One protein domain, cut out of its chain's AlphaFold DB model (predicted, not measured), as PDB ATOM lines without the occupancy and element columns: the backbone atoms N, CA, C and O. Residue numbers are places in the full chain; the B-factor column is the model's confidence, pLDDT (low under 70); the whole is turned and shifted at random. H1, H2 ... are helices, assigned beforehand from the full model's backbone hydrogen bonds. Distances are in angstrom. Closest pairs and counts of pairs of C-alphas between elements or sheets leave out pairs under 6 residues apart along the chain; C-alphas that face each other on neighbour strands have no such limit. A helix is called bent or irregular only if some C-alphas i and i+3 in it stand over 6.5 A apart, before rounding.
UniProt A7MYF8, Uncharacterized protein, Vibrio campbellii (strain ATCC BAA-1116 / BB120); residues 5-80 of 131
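This is residues 5 to 80 of the 131 residues of an uncharacterized protein of Vibrio campbellii (strain ATCC BAA-1116 / BB120) (UniProt A7MYF8). The model is an open, elongated loop of helices with few contacts between them. The longest helix, H2, runs along one long side, which goes on through H3 and H4; H1 sits at the turn at one far end, H5 makes a corner with H4 toward the other, and the unnamed stretch of residues 5 to 13 runs along the opposite long side, with the two printed ends near each other. The 76 printed residues include five named helices, in the order H1, H2, H3, H4, H5, and no named strand; the class is all helix, with 42 residues in the named helices. The whole is loose, with a radius of gyration of the C-alphas of 15.6 A, and elongated, spanning 48 by 29 by 18 A along its three main axes.

H2 is the longest helix, residues 20 to 33, 14 residues from Ser 20 to Val 33; it measures 20.4 A from first to last C-alpha, from (-18.350, -23.626, 11.621) to (-7.021, -29.478, 27.486). Before it comes H1, residues 14 to 18, with 6.2 A from first to last C-alpha; its C-alpha 14 is at (-17.342, -35.179, 11.242). After H2 follows H3, residues 36 to 42, 10.0 A long. H4 covers residues 53 to 60 and measures 9.9 A. H5 covers residues 66 to 73 and measures 10.7 A, ending with C-alpha 73 at (7.279, -50.127, 34.822). None of the five helices is bent or irregular.

H2 and H1 touch only at the corner by their link, with 4 pairs of C-alphas within 8 A; the closest C-alphas are those of Met 17 and Arg 23, 4.6 A apart. H2 touches H1 with residues 22 to 26 alone. H2 and H3 are close but not clearly touching, the closest C-alphas being those of Val 33 and Ile 39, 6.9 A apart. Their lines stand at 78 degrees, about perpendicular. H3 touches no helix, but is near H4: the two are close but not clearly touching, with the C-alphas of Pro 36 and Ile 55 the closest at 7.4 A. H3 and H4 run the same way at a steep tilt of 53 degrees. H4 and H5 touch, with 5 pairs of C-alphas within 8 A; the closest are those of His 60 and Ser 68, 4.5 A apart. The lines of H4 and H5 stand at 75 degrees, about perpendicular. H2 is apart from H4 and from H5, H1 is apart from H3, H4 and H5, and H3 is apart from H5. In H1, H2, H3, H4 and H5, every pair of O i and N i+4 is within hydrogen-bond range.

The two C-alphas farthest apart are those of Asn 19 and Ser 64, at 48.3 A, while the first and last printed C-alphas, those of Ser 5 and Met 80, are 6.6 A apart. C-alpha 5 is at (-0.304, -48.813, 27.007) and C-alpha 80 at (-2.696, -52.072, 21.742). The centre of H3 is nearest to the mean of the C-alphas, at 9.1 A, and that of H1 is farthest from it, at 23.2 A. The printed part runs from residue 5 to residue 80 of a chain of 131 residues and has no cut. The links from H1 to H2, H2 to H3 and H4 to H5 are tight; the link from H3 to H4, with 10 residues, is short but not tight, and no link is long. The mean pLDDT of the printed part is 81.1, and the model's confidence is low, under 70, at residues 43 to 46, 63 to 64 and 75 to 77.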
ATOM      1  N   SER A   5      -0.076 -50.259  26.955       71.69
ATOM      2  CA  SER A   5      -0.304 -48.813  27.007       71.69
ATOM      3  C   SER A   5      -1.663 -48.470  26.400       71.69
ATOM      4  O   SER A   5      -2.009 -48.884  25.290       71.69
ATOM      5  N   GLY A   6      -2.458 -47.718  27.161       70.94
ATOM      6  CA  GLY A   6      -3.732 -47.153  26.735       70.94
ATOM      7  C   GLY A   6      -3.724 -45.642  26.935       70.94
ATOM      8  O   GLY A   6      -3.159 -45.146  27.906       70.94
ATOM      9  N   GLY A   7      -4.346 -44.909  26.014       78.12
ATOM     10  CA  GLY A   7      -4.471 -43.454  26.079       78.12
ATOM     11  C   GLY A   7      -5.922 -43.021  25.926       78.12
ATOM     12  O   GLY A   7      -6.710 -43.682  25.249       78.12
ATOM     13  N   LYS A   8      -6.279 -41.899  26.553       80.19
ATOM     14  CA  LYS A   8      -7.562 -41.228  26.323       80.19
ATOM     15  C   LYS A   8      -7.350 -40.118  25.301       80.19
ATOM     16  O   LYS A   8      -6.381 -39.370  25.399       80.19
ATOM     17  N   VAL A   9      -8.257 -40.004  24.335       84.50
ATOM     18  CA  VAL A   9      -8.225 -38.955  23.310       84.50
ATOM     19  C   VAL A   9      -9.569 -38.244  23.250       84.50
ATOM     20  O   VAL A   9     -10.613 -38.865  23.449       84.50
ATOM     21  N   LEU A  10      -9.549 -36.947  22.946       87.81
ATOM     22  CA  LEU A  10     -10.748 -36.239  22.508       87.81
ATOM     23  C   LEU A  10     -10.917 -36.457  21.005       87.81
ATOM     24  O   LEU A  10     -10.059 -36.062  20.217       87.81
ATOM     25  N   ALA A  11     -12.026 -37.083  20.620       90.56
ATOM     26  CA  ALA A  11     -12.411 -37.277  19.229       90.56
ATOM     27  C   ALA A  11     -13.690 -36.487  18.936       90.56
ATOM     28  O   ALA A  11     -14.668 -36.573  19.677       90.56
ATOM     29  N   PHE A  12     -13.686 -35.729  17.840       92.94
ATOM     30  CA  PHE A  12     -14.836 -34.948  17.390       92.94
ATOM     31  C   PHE A  12     -15.409 -35.574  16.123       92.94
ATOM     32  O   PHE A  12     -14.662 -35.913  15.204       92.94
ATOM     33  N   ASN A  13     -16.730 -35.738  16.070       92.69
ATOM     34  CA  ASN A  13     -17.381 -36.330  14.905       92.69
ATOM     35  C   ASN A  13     -17.348 -35.377  13.691       92.69
ATOM     36  O   ASN A  13     -17.251 -34.155  13.825       92.69
ATOM     37  N   ALA A  14     -17.432 -35.947  12.486       94.12
ATOM     38  CA  ALA A  14     -17.342 -35.179  11.242       94.12
ATOM     39  C   ALA A  14     -18.453 -34.120  11.123       94.12
ATOM     40  O   ALA A  14     -18.202 -33.005  10.672       94.12
ATOM     41  N   GLU A  15     -19.658 -34.435  11.597       93.62
ATOM     42  CA  GLU A  15     -20.817 -33.536  11.567       93.62
ATOM     43  C   GLU A  15     -20.608 -32.271  12.412       93.62
ATOM     44  O   GLU A  15     -20.877 -31.158  11.953       93.62
ATOM     45  N   ALA A  16     -20.077 -32.401  13.633       89.06
ATOM     46  CA  ALA A  16     -19.748 -31.247  14.467       89.06
ATOM     47  C   ALA A  16     -18.628 -30.410  13.842       89.06
ATOM     48  O   ALA A  16     -18.642 -29.186  13.962       89.06
ATOM     49  N   MET A  17     -17.688 -31.053  13.148       94.94
ATOM     50  CA  MET A  17     -16.593 -30.369  12.462       94.94
ATOM     51  C   MET A  17     -17.028 -29.689  11.155       94.94
ATOM     52  O   MET A  17     -16.369 -28.739  10.727       94.94
ATOM     53  N   ALA A  18     -18.138 -30.113  10.544       95.50
ATOM     54  CA  ALA A  18     -18.726 -29.461   9.374       95.50
ATOM     55  C   ALA A  18     -19.419 -28.133   9.732       95.50
ATOM     56  O   ALA A  18     -19.396 -27.182   8.951       95.50
ATOM     57  N   ASN A  19     -19.987 -28.025  10.937       97.25
ATOM     58  CA  ASN A  19     -20.569 -26.777  11.426       97.25
ATOM     59  C   ASN A  19     -19.473 -25.809  11.911       97.25
ATOM     60  O   ASN A  19     -18.700 -26.125  12.812       97.25
ATOM     61  N   SER A  20     -19.421 -24.598  11.349       96.19
ATOM     62  CA  SER A  20     -18.350 -23.626  11.621       96.19
ATOM     63  C   SER A  20     -18.268 -23.186  13.089       96.19
ATOM     64  O   SER A  20     -17.164 -23.111  13.637       96.19
ATOM     65  N   GLY A  21     -19.413 -22.942  13.731       96.50
ATOM     66  CA  GLY A  21     -19.496 -22.548  15.138       96.50
ATOM     67  C   GLY A  21     -19.054 -23.670  16.074       96.50
ATOM     68  O   GLY A  21     -18.175 -23.468  16.914       96.50
ATOM     69  N   LYS A  22     -19.585 -24.882  15.872       95.56
ATOM     70  CA  LYS A  22     -19.194 -26.070  16.648       95.56
ATOM     71  C   LYS A  22     -17.717 -26.395  16.457       95.56
ATOM     72  O   LYS A  22     -17.010 -26.580  17.440       95.56
ATOM     73  N   ARG A  23     -17.214 -26.370  15.222       96.12
ATOM     74  CA  ARG A  23     -15.791 -26.569  14.919       96.12
ATOM     75  C   ARG A  23     -14.900 -25.591  15.679       96.12
ATOM     76  O   ARG A  23     -13.872 -26.011  16.207       96.12
ATOM     77  N   LYS A  24     -15.266 -24.303  15.740       96.81
ATOM     78  CA  LYS A  24     -14.510 -23.302  16.510       96.81
ATOM     79  C   LYS A  24     -14.478 -23.682  17.992       96.81
ATOM     80  O   LYS A  24     -13.393 -23.770  18.554       96.81
ATOM     81  N   ALA A  25     -15.632 -23.989  18.580       95.56
ATOM     82  CA  ALA A  25     -15.726 -24.399  19.981       95.56
ATOM     83  C   ALA A  25     -14.921 -25.678  20.287       95.56
ATOM     84  O   ALA A  25     -14.165 -25.705  21.254       95.56
ATOM     85  N   MET A  26     -15.020 -26.714  19.447       95.19
ATOM     86  CA  MET A  26     -14.285 -27.974  19.630       95.19
ATOM     87  C   MET A  26     -12.768 -27.777  19.523       95.19
ATOM     88  O   MET A  26     -12.017 -28.357  20.302       95.19
ATOM     89  N   ARG A  27     -12.303 -26.917  18.604       93.50
ATOM     90  CA  ARG A  27     -10.880 -26.552  18.516       93.50
ATOM     91  C   ARG A  27     -10.407 -25.813  19.761       93.50
ATOM     92  O   ARG A  27      -9.355 -26.151  20.284       93.50
ATOM     93  N   THR A  28     -11.192 -24.857  20.259       94.50
ATOM     94  CA  THR A  28     -10.876 -24.155  21.509       94.50
ATOM     95  C   THR A  28     -10.782 -25.127  22.684       94.50
ATOM     96  O   THR A  28      -9.803 -25.081  23.420       94.50
ATOM     97  N   LEU A  29     -11.736 -26.054  22.822       92.38
ATOM     98  CA  LEU A  29     -11.686 -27.093  23.852       92.38
ATOM     99  C   LEU A  29     -10.418 -27.951  23.732       92.38
ATOM    100  O   LEU A  29      -9.737 -28.174  24.728       92.38
ATOM    101  N   ALA A  30     -10.077 -28.391  22.517       91.56
ATOM    102  CA  ALA A  30      -8.866 -29.169  22.268       91.56
ATOM    103  C   ALA A  30      -7.591 -28.417  22.684       91.56
ATOM    104  O   ALA A  30      -6.682 -29.026  23.240       91.56
ATOM    105  N   THR A  31      -7.533 -27.101  22.459       90.62
ATOM    106  CA  THR A  31      -6.413 -26.258  22.900       90.62
ATOM    107  C   THR A  31      -6.355 -26.132  24.420       90.62
ATOM    108  O   THR A  31      -5.274 -26.258  24.988       90.62
ATOM    109  N   ILE A  32      -7.495 -25.925  25.088       89.38
ATOM    110  CA  ILE A  32      -7.552 -25.783  26.553       89.38
ATOM    111  C   ILE A  32      -7.009 -27.037  27.239       89.38
ATOM    112  O   ILE A  32      -6.142 -26.929  28.098       89.38
ATOM    113  N   VAL A  33      -7.453 -28.230  26.828       86.56
ATOM    114  CA  VAL A  33      -7.021 -29.478  27.486       86.56
ATOM    115  C   VAL A  33      -5.563 -29.852  27.210       86.56
ATOM    116  O   VAL A  33      -5.018 -30.729  27.874       86.56
ATOM    117  N   GLN A  34      -4.936 -29.218  26.215       84.88
ATOM    118  CA  GLN A  34      -3.515 -29.381  25.907       84.88
ATOM    119  C   GLN A  34      -2.635 -28.322  26.587       84.88
ATOM    120  O   GLN A  34      -1.409 -28.413  26.487       84.88
ATOM    121  N   ASN A  35      -3.227 -27.334  27.271       87.62
ATOM    122  CA  ASN A  35      -2.478 -26.334  28.024       87.62
ATOM    123  C   ASN A  35      -1.661 -27.031  29.134       87.62
ATOM    124  O   ASN A  35      -2.238 -27.800  29.907       87.62
ATOM    125  N   PRO A  36      -0.343 -26.778  29.235       84.19
ATOM    126  CA  PRO A  36       0.498 -27.368  30.267       84.19
ATOM    127  C   PRO A  36      -0.010 -27.192  31.700       84.19
ATOM    128  O   PRO A  36       0.027 -28.160  32.450       84.19
ATOM    129  N   GLU A  37      -0.530 -26.014  32.055       85.12
ATOM    130  CA  GLU A  37      -1.077 -25.737  33.393       85.12
ATOM    131  C   GLU A  37      -2.282 -26.637  33.678       85.12
ATOM    132  O   GLU A  37      -2.331 -27.321  34.694       85.12
ATOM    133  N   PHE A  38      -3.203 -26.745  32.715       85.00
ATOM    134  CA  PHE A  38      -4.356 -27.639  32.821       85.00
ATOM    135  C   PHE A  38      -3.934 -29.108  32.981       85.00
ATOM    136  O   PHE A  38      -4.530 -29.856  33.754       85.00
ATOM    137  N   ILE A  39      -2.906 -29.540  32.244       82.31
ATOM    138  CA  ILE A  39      -2.384 -30.905  32.342       82.31
ATOM    139  C   ILE A  39      -1.752 -31.141  33.719       82.31
ATOM    140  O   ILE A  39      -2.022 -32.174  34.327       82.31
ATOM    141  N   GLU A  40      -0.916 -30.228  34.216       77.88
ATOM    142  CA  GLU A  40      -0.322 -30.366  35.550       77.88
ATOM    143  C   GLU A  40      -1.413 -30.415  36.635       77.88
ATOM    144  O   GLU A  40      -1.413 -31.335  37.455       77.88
ATOM    145  N   ASP A  41      -2.412 -29.532  36.562       79.19
ATOM    146  CA  ASP A  41      -3.465 -29.426  37.574       79.19
ATOM    147  C   ASP A  41      -4.458 -30.592  37.580       79.19
ATOM    148  O   ASP A  41      -4.946 -30.976  38.643       79.19
ATOM    149  N   VAL A  42      -4.796 -31.155  36.416       72.94
ATOM    150  CA  VAL A  42      -5.877 -32.151  36.299       72.94
ATOM    151  C   VAL A  42      -5.350 -33.567  36.099       72.94
ATOM    152  O   VAL A  42      -5.940 -34.515  36.610       72.94
ATOM    153  N   ILE A  43      -4.257 -33.742  35.356       68.25
ATOM    154  CA  ILE A  43      -3.741 -35.074  35.008       68.25
ATOM    155  C   ILE A  43      -2.790 -35.566  36.097       68.25
ATOM    156  O   ILE A  43      -2.966 -36.674  36.604       68.25
ATOM    157  N   ILE A  44      -1.839 -34.732  36.524       64.50
ATOM    158  CA  ILE A  44      -0.870 -35.143  37.546       64.50
ATOM    159  C   ILE A  44      -1.513 -35.180  38.937       64.50
ATOM    160  O   ILE A  44      -1.317 -36.141  39.669       64.50
ATOM    161  N   ASN A  45      -2.376 -34.233  39.305       67.69
ATOM    162  CA  ASN A  45      -3.041 -34.322  40.617       67.69
ATOM    163  C   ASN A  45      -4.008 -35.521  40.744       67.69
ATOM    164  O   ASN A  45      -4.427 -35.851  41.851       67.69
ATOM    165  N   GLN A  46      -4.348 -36.197  39.638       68.94
ATOM    166  CA  GLN A  46      -5.209 -37.386  39.615       68.94
ATOM    167  C   GLN A  46      -4.457 -38.708  39.381       68.94
ATOM    168  O   GLN A  46      -5.098 -39.718  39.092       68.94
ATOM    169  N   ASN A  47      -3.123 -38.750  39.500       70.00
ATOM    170  CA  ASN A  47      -2.334 -39.968  39.240       70.00
ATOM    171  C   ASN A  47      -2.454 -40.511  37.811       70.00
ATOM    172  O   ASN A  47      -2.324 -41.713  37.575       70.00
ATOM    173  N   LEU A  48      -2.673 -39.624  36.839       73.44
ATOM    174  CA  LEU A  48      -2.661 -39.959  35.421       73.44
ATOM    175  C   LEU A  48      -1.335 -39.541  34.776       73.44
ATOM    176  O   LEU A  48      -0.668 -38.598  35.196       73.44
ATOM    177  N   ILE A  49      -0.968 -40.242  33.707       76.88
ATOM    178  CA  ILE A  49       0.195 -39.920  32.878       76.88
ATOM    179  C   ILE A  49      -0.264 -39.074  31.697       76.88
ATOM    180  O   ILE A  49      -1.206 -39.439  30.990       76.88
ATOM    181  N   SER A  50       0.411 -37.950  31.463       77.62
ATOM    182  CA  SER A  50       0.140 -37.118  30.295       77.62
ATOM    183  C   SER A  50       0.711 -37.751  29.025       77.62
ATOM    184  O   SER A  50       1.616 -38.574  29.065       77.62
ATOM    185  N   THR A  51       0.221 -37.354  27.854       76.56
ATOM    186  CA  THR A  51       0.917 -37.616  26.583       76.56
ATOM    187  C   THR A  51       1.927 -36.513  26.247       76.56
ATOM    188  O   THR A  51       2.656 -36.620  25.262       76.56
ATOM    189  N   ASN A  52       1.980 -35.435  27.039       80.12
ATOM    190  CA  ASN A  52       2.909 -34.333  26.840       80.12
ATOM    191  C   ASN A  52       4.309 -34.701  27.356       80.12
ATOM    192  O   ASN A  52       4.546 -34.829  28.558       80.12
ATOM    193  N   ARG A  53       5.262 -34.825  26.426       78.56
ATOM    194  CA  ARG A  53       6.638 -35.243  26.717       78.56
ATOM    195  C   ARG A  53       7.363 -34.321  27.700       78.56
ATOM    196  O   ARG A  53       8.129 -34.833  28.511       78.56
ATOM    197  N   SER A  54       7.183 -33.000  27.617       80.31
ATOM    198  CA  SER A  54       7.926 -32.070  28.483       80.31
ATOM    199  C   SER A  54       7.489 -32.205  29.940       80.31
ATOM    200  O   SER A  54       8.339 -32.298  30.823       80.31
ATOM    201  N   ILE A  55       6.179 -32.326  30.171       78.69
ATOM    202  CA  ILE A  55       5.605 -32.575  31.498       78.69
ATOM    203  C   ILE A  55       6.043 -33.945  32.011       78.69
ATOM    204  O   ILE A  55       6.542 -34.048  33.125       78.69
ATOM    205  N   ASN A  56       5.944 -34.995  31.192       77.12
ATOM    206  CA  ASN A  56       6.336 -36.335  31.626       77.12
ATOM    207  C   ASN A  56       7.814 -36.425  31.999       77.12
ATOM    208  O   ASN A  56       8.152 -37.096  32.967       77.12
ATOM    209  N   ARG A  57       8.698 -35.742  31.260       77.44
ATOM    210  CA  ARG A  57      10.139 -35.767  31.533       77.44
ATOM    211  C   ARG A  57      10.473 -35.187  32.907       77.44
ATOM    212  O   ARG A  57      11.279 -35.774  33.617       77.44
ATOM    213  N   LYS A  58       9.809 -34.097  33.309       79.50
ATOM    214  CA  LYS A  58       9.944 -33.500  34.652       79.50
ATOM    215  C   LYS A  58       9.669 -34.525  35.761       79.50
ATOM    216  O   LYS A  58      10.414 -34.578  36.730       79.50
ATOM    217  N   TRP A  59       8.630 -35.347  35.601       74.38
ATOM    218  CA  TRP A  59       8.227 -36.360  36.588       74.38
ATOM    219  C   TRP A  59       9.007 -37.675  36.482       74.38
ATOM    220  O   TRP A  59       9.218 -38.341  37.491       74.38
ATOM    221  N   HIS A  60       9.451 -38.038  35.280       73.12
ATOM    222  CA  HIS A  60      10.327 -39.182  35.041       73.12
ATOM    223  C   HIS A  60      11.712 -38.974  35.669       73.12
ATOM    224  O   HIS A  60      12.229 -39.872  36.327       73.12
ATOM    225  N   ASP A  61      12.290 -37.783  35.483       75.50
ATOM    226  CA  ASP A  61      13.642 -37.441  35.941       75.50
ATOM    227  C   ASP A  61      13.668 -37.018  37.429       75.50
ATOM    228  O   ASP A  61      14.737 -36.797  37.998       75.50
ATOM    229  N   ALA A  62      12.504 -36.913  38.083       72.25
ATOM    230  CA  ALA A  62      12.403 -36.613  39.508       72.25
ATOM    231  C   ALA A  62      12.883 -37.801  40.362       72.25
ATOM    232  O   ALA A  62      12.466 -38.941  40.156       72.25
ATOM    233  N   ASN A  63      13.724 -37.532  41.367       65.06
ATOM    234  CA  ASN A  63      14.266 -38.571  42.243       65.06
ATOM    235  C   ASN A  63      13.158 -39.295  43.030       65.06
ATOM    236  O   ASN A  63      12.542 -38.716  43.921       65.06
ATOM    237  N   SER A  64      12.981 -40.587  42.735       60.38
ATOM    238  CA  SER A  64      12.266 -41.582  43.551       60.38
ATOM    239  C   SER A  64      10.841 -41.197  43.968       60.38
ATOM    240  O   SER A  64      10.436 -41.399  45.111       60.38
ATOM    241  N   THR A  65      10.062 -40.655  43.031       70.25
ATOM    242  CA  THR A  65       8.613 -40.479  43.214       70.25
ATOM    243  C   THR A  65       7.847 -41.679  42.650       70.25
ATOM    244  O   THR A  65       8.340 -42.349  41.738       70.25
ATOM    245  N   TYR A  66       6.609 -41.888  43.114       75.19
ATOM    246  CA  TYR A  66       5.654 -42.851  42.539       75.19
ATOM    247  C   TYR A  66       5.614 -42.801  40.999       75.19
ATOM    248  O   TYR A  66       5.595 -43.832  40.333       75.19
ATOM    249  N   TYR A  67       5.677 -41.600  40.414       74.38
ATOM    250  CA  TYR A  67       5.672 -41.421  38.964       74.38
ATOM    251  C   TYR A  67       6.937 -41.928  38.288       74.38
ATOM    252  O   TYR A  67       6.844 -42.577  37.252       74.38
ATOM    253  N   SER A  68       8.112 -41.661  38.862       74.81
ATOM    254  CA  SER A  68       9.381 -42.143  38.303       74.81
ATOM    255  C   SER A  68       9.434 -43.677  38.236       74.81
ATOM    256  O   SER A  68       9.971 -44.231  37.279       74.81
ATOM    257  N   GLU A  69       8.820 -44.370  39.202       78.44
ATOM    258  CA  GLU A  69       8.669 -45.830  39.197       78.44
ATOM    259  C   GLU A  69       7.608 -46.282  38.189       78.44
ATOM    260  O   GLU A  69       7.876 -47.150  37.360       78.44
ATOM    261  N   LEU A  70       6.438 -45.632  38.179       78.00
ATOM    262  CA  LEU A  70       5.363 -45.917  37.229       78.00
ATOM    263  C   LEU A  70       5.832 -45.795  35.768       78.00
ATOM    264  O   LEU A  70       5.510 -46.648  34.942       78.00
ATOM    265  N   TYR A  71       6.623 -44.771  35.432       76.88
ATOM    266  CA  TYR A  71       7.169 -44.612  34.081       76.88
ATOM    267  C   TYR A  71       8.175 -45.710  33.701       76.88
ATOM    268  O   TYR A  71       8.210 -46.119  32.536       76.88
ATOM    269  N   LYS A  72       8.974 -46.198  34.661       76.81
ATOM    270  CA  LYS A  72       9.902 -47.318  34.442       76.81
ATOM    271  C   LYS A  72       9.138 -48.615  34.177       76.81
ATOM    272  O   LYS A  72       9.423 -49.276  33.188       76.81
ATOM    273  N   GLU A  73       8.119 -48.923  34.978       75.19
ATOM    274  CA  GLU A  73       7.279 -50.127  34.822       75.19
ATOM    275  C   GLU A  73       6.449 -50.130  33.525       75.19
ATOM    276  O   GLU A  73       6.136 -51.175  32.945       75.19
ATOM    277  N   LEU A  74       6.098 -48.945  33.024       72.19
ATOM    278  CA  LEU A  74       5.421 -48.794  31.738       72.19
ATOM    279  C   LEU A  74       6.371 -48.861  30.537       72.19
ATOM    280  O   LEU A  74       5.903 -48.788  29.403       72.19
ATOM    281  N   THR A  75       7.678 -49.021  30.740       69.50
ATOM    282  CA  THR A  75       8.654 -49.122  29.651       69.50
ATOM    283  C   THR A  75       9.321 -50.505  29.665       69.50
ATOM    284  O   THR A  75      10.047 -50.807  30.604       69.50
ATOM    285  N   PRO A  76       9.162 -51.359  28.631       64.50
ATOM    286  CA  PRO A  76       8.424 -51.150  27.387       64.50
ATOM    287  C   PRO A  76       6.959 -51.611  27.482       64.50
ATOM    288  O   PRO A  76       6.676 -52.801  27.641       64.50
ATOM    289  N   ALA A  77       6.022 -50.682  27.297       68.12
ATOM    290  CA  ALA A  77       4.625 -51.003  27.040       68.12
ATOM    291  C   ALA A  77       4.358 -51.062  25.535       68.12
ATOM    292  O   ALA A  77       4.733 -50.159  24.782       68.12
ATOM    293  N   TYR A  78       3.660 -52.106  25.098       71.44
ATOM    294  CA  TYR A  78       3.191 -52.198  23.720       71.44
ATOM    295  C   TYR A  78       1.847 -51.487  23.594       71.44
ATOM    296  O   TYR A  78       0.921 -51.738  24.373       71.44
ATOM    297  N   ALA A  79       1.740 -50.606  22.598       74.88
ATOM    298  CA  ALA A  79       0.465 -50.014  22.233       74.88
ATOM    299  C   ALA A  79      -0.466 -51.116  21.723       74.88
ATOM    300  O   ALA A  79      -0.101 -51.894  20.836       74.88
ATOM    301  N   MET A  80      -1.674 -51.179  22.278       80.25
ATOM    302  CA  MET A  80      -2.696 -52.072  21.742       80.25
ATOM    303  C   MET A  80      -3.067 -51.648  20.315       80.25
ATOM    304  O   MET A  80      -3.170 -50.444  20.054       80.25
TER     305      MET A  80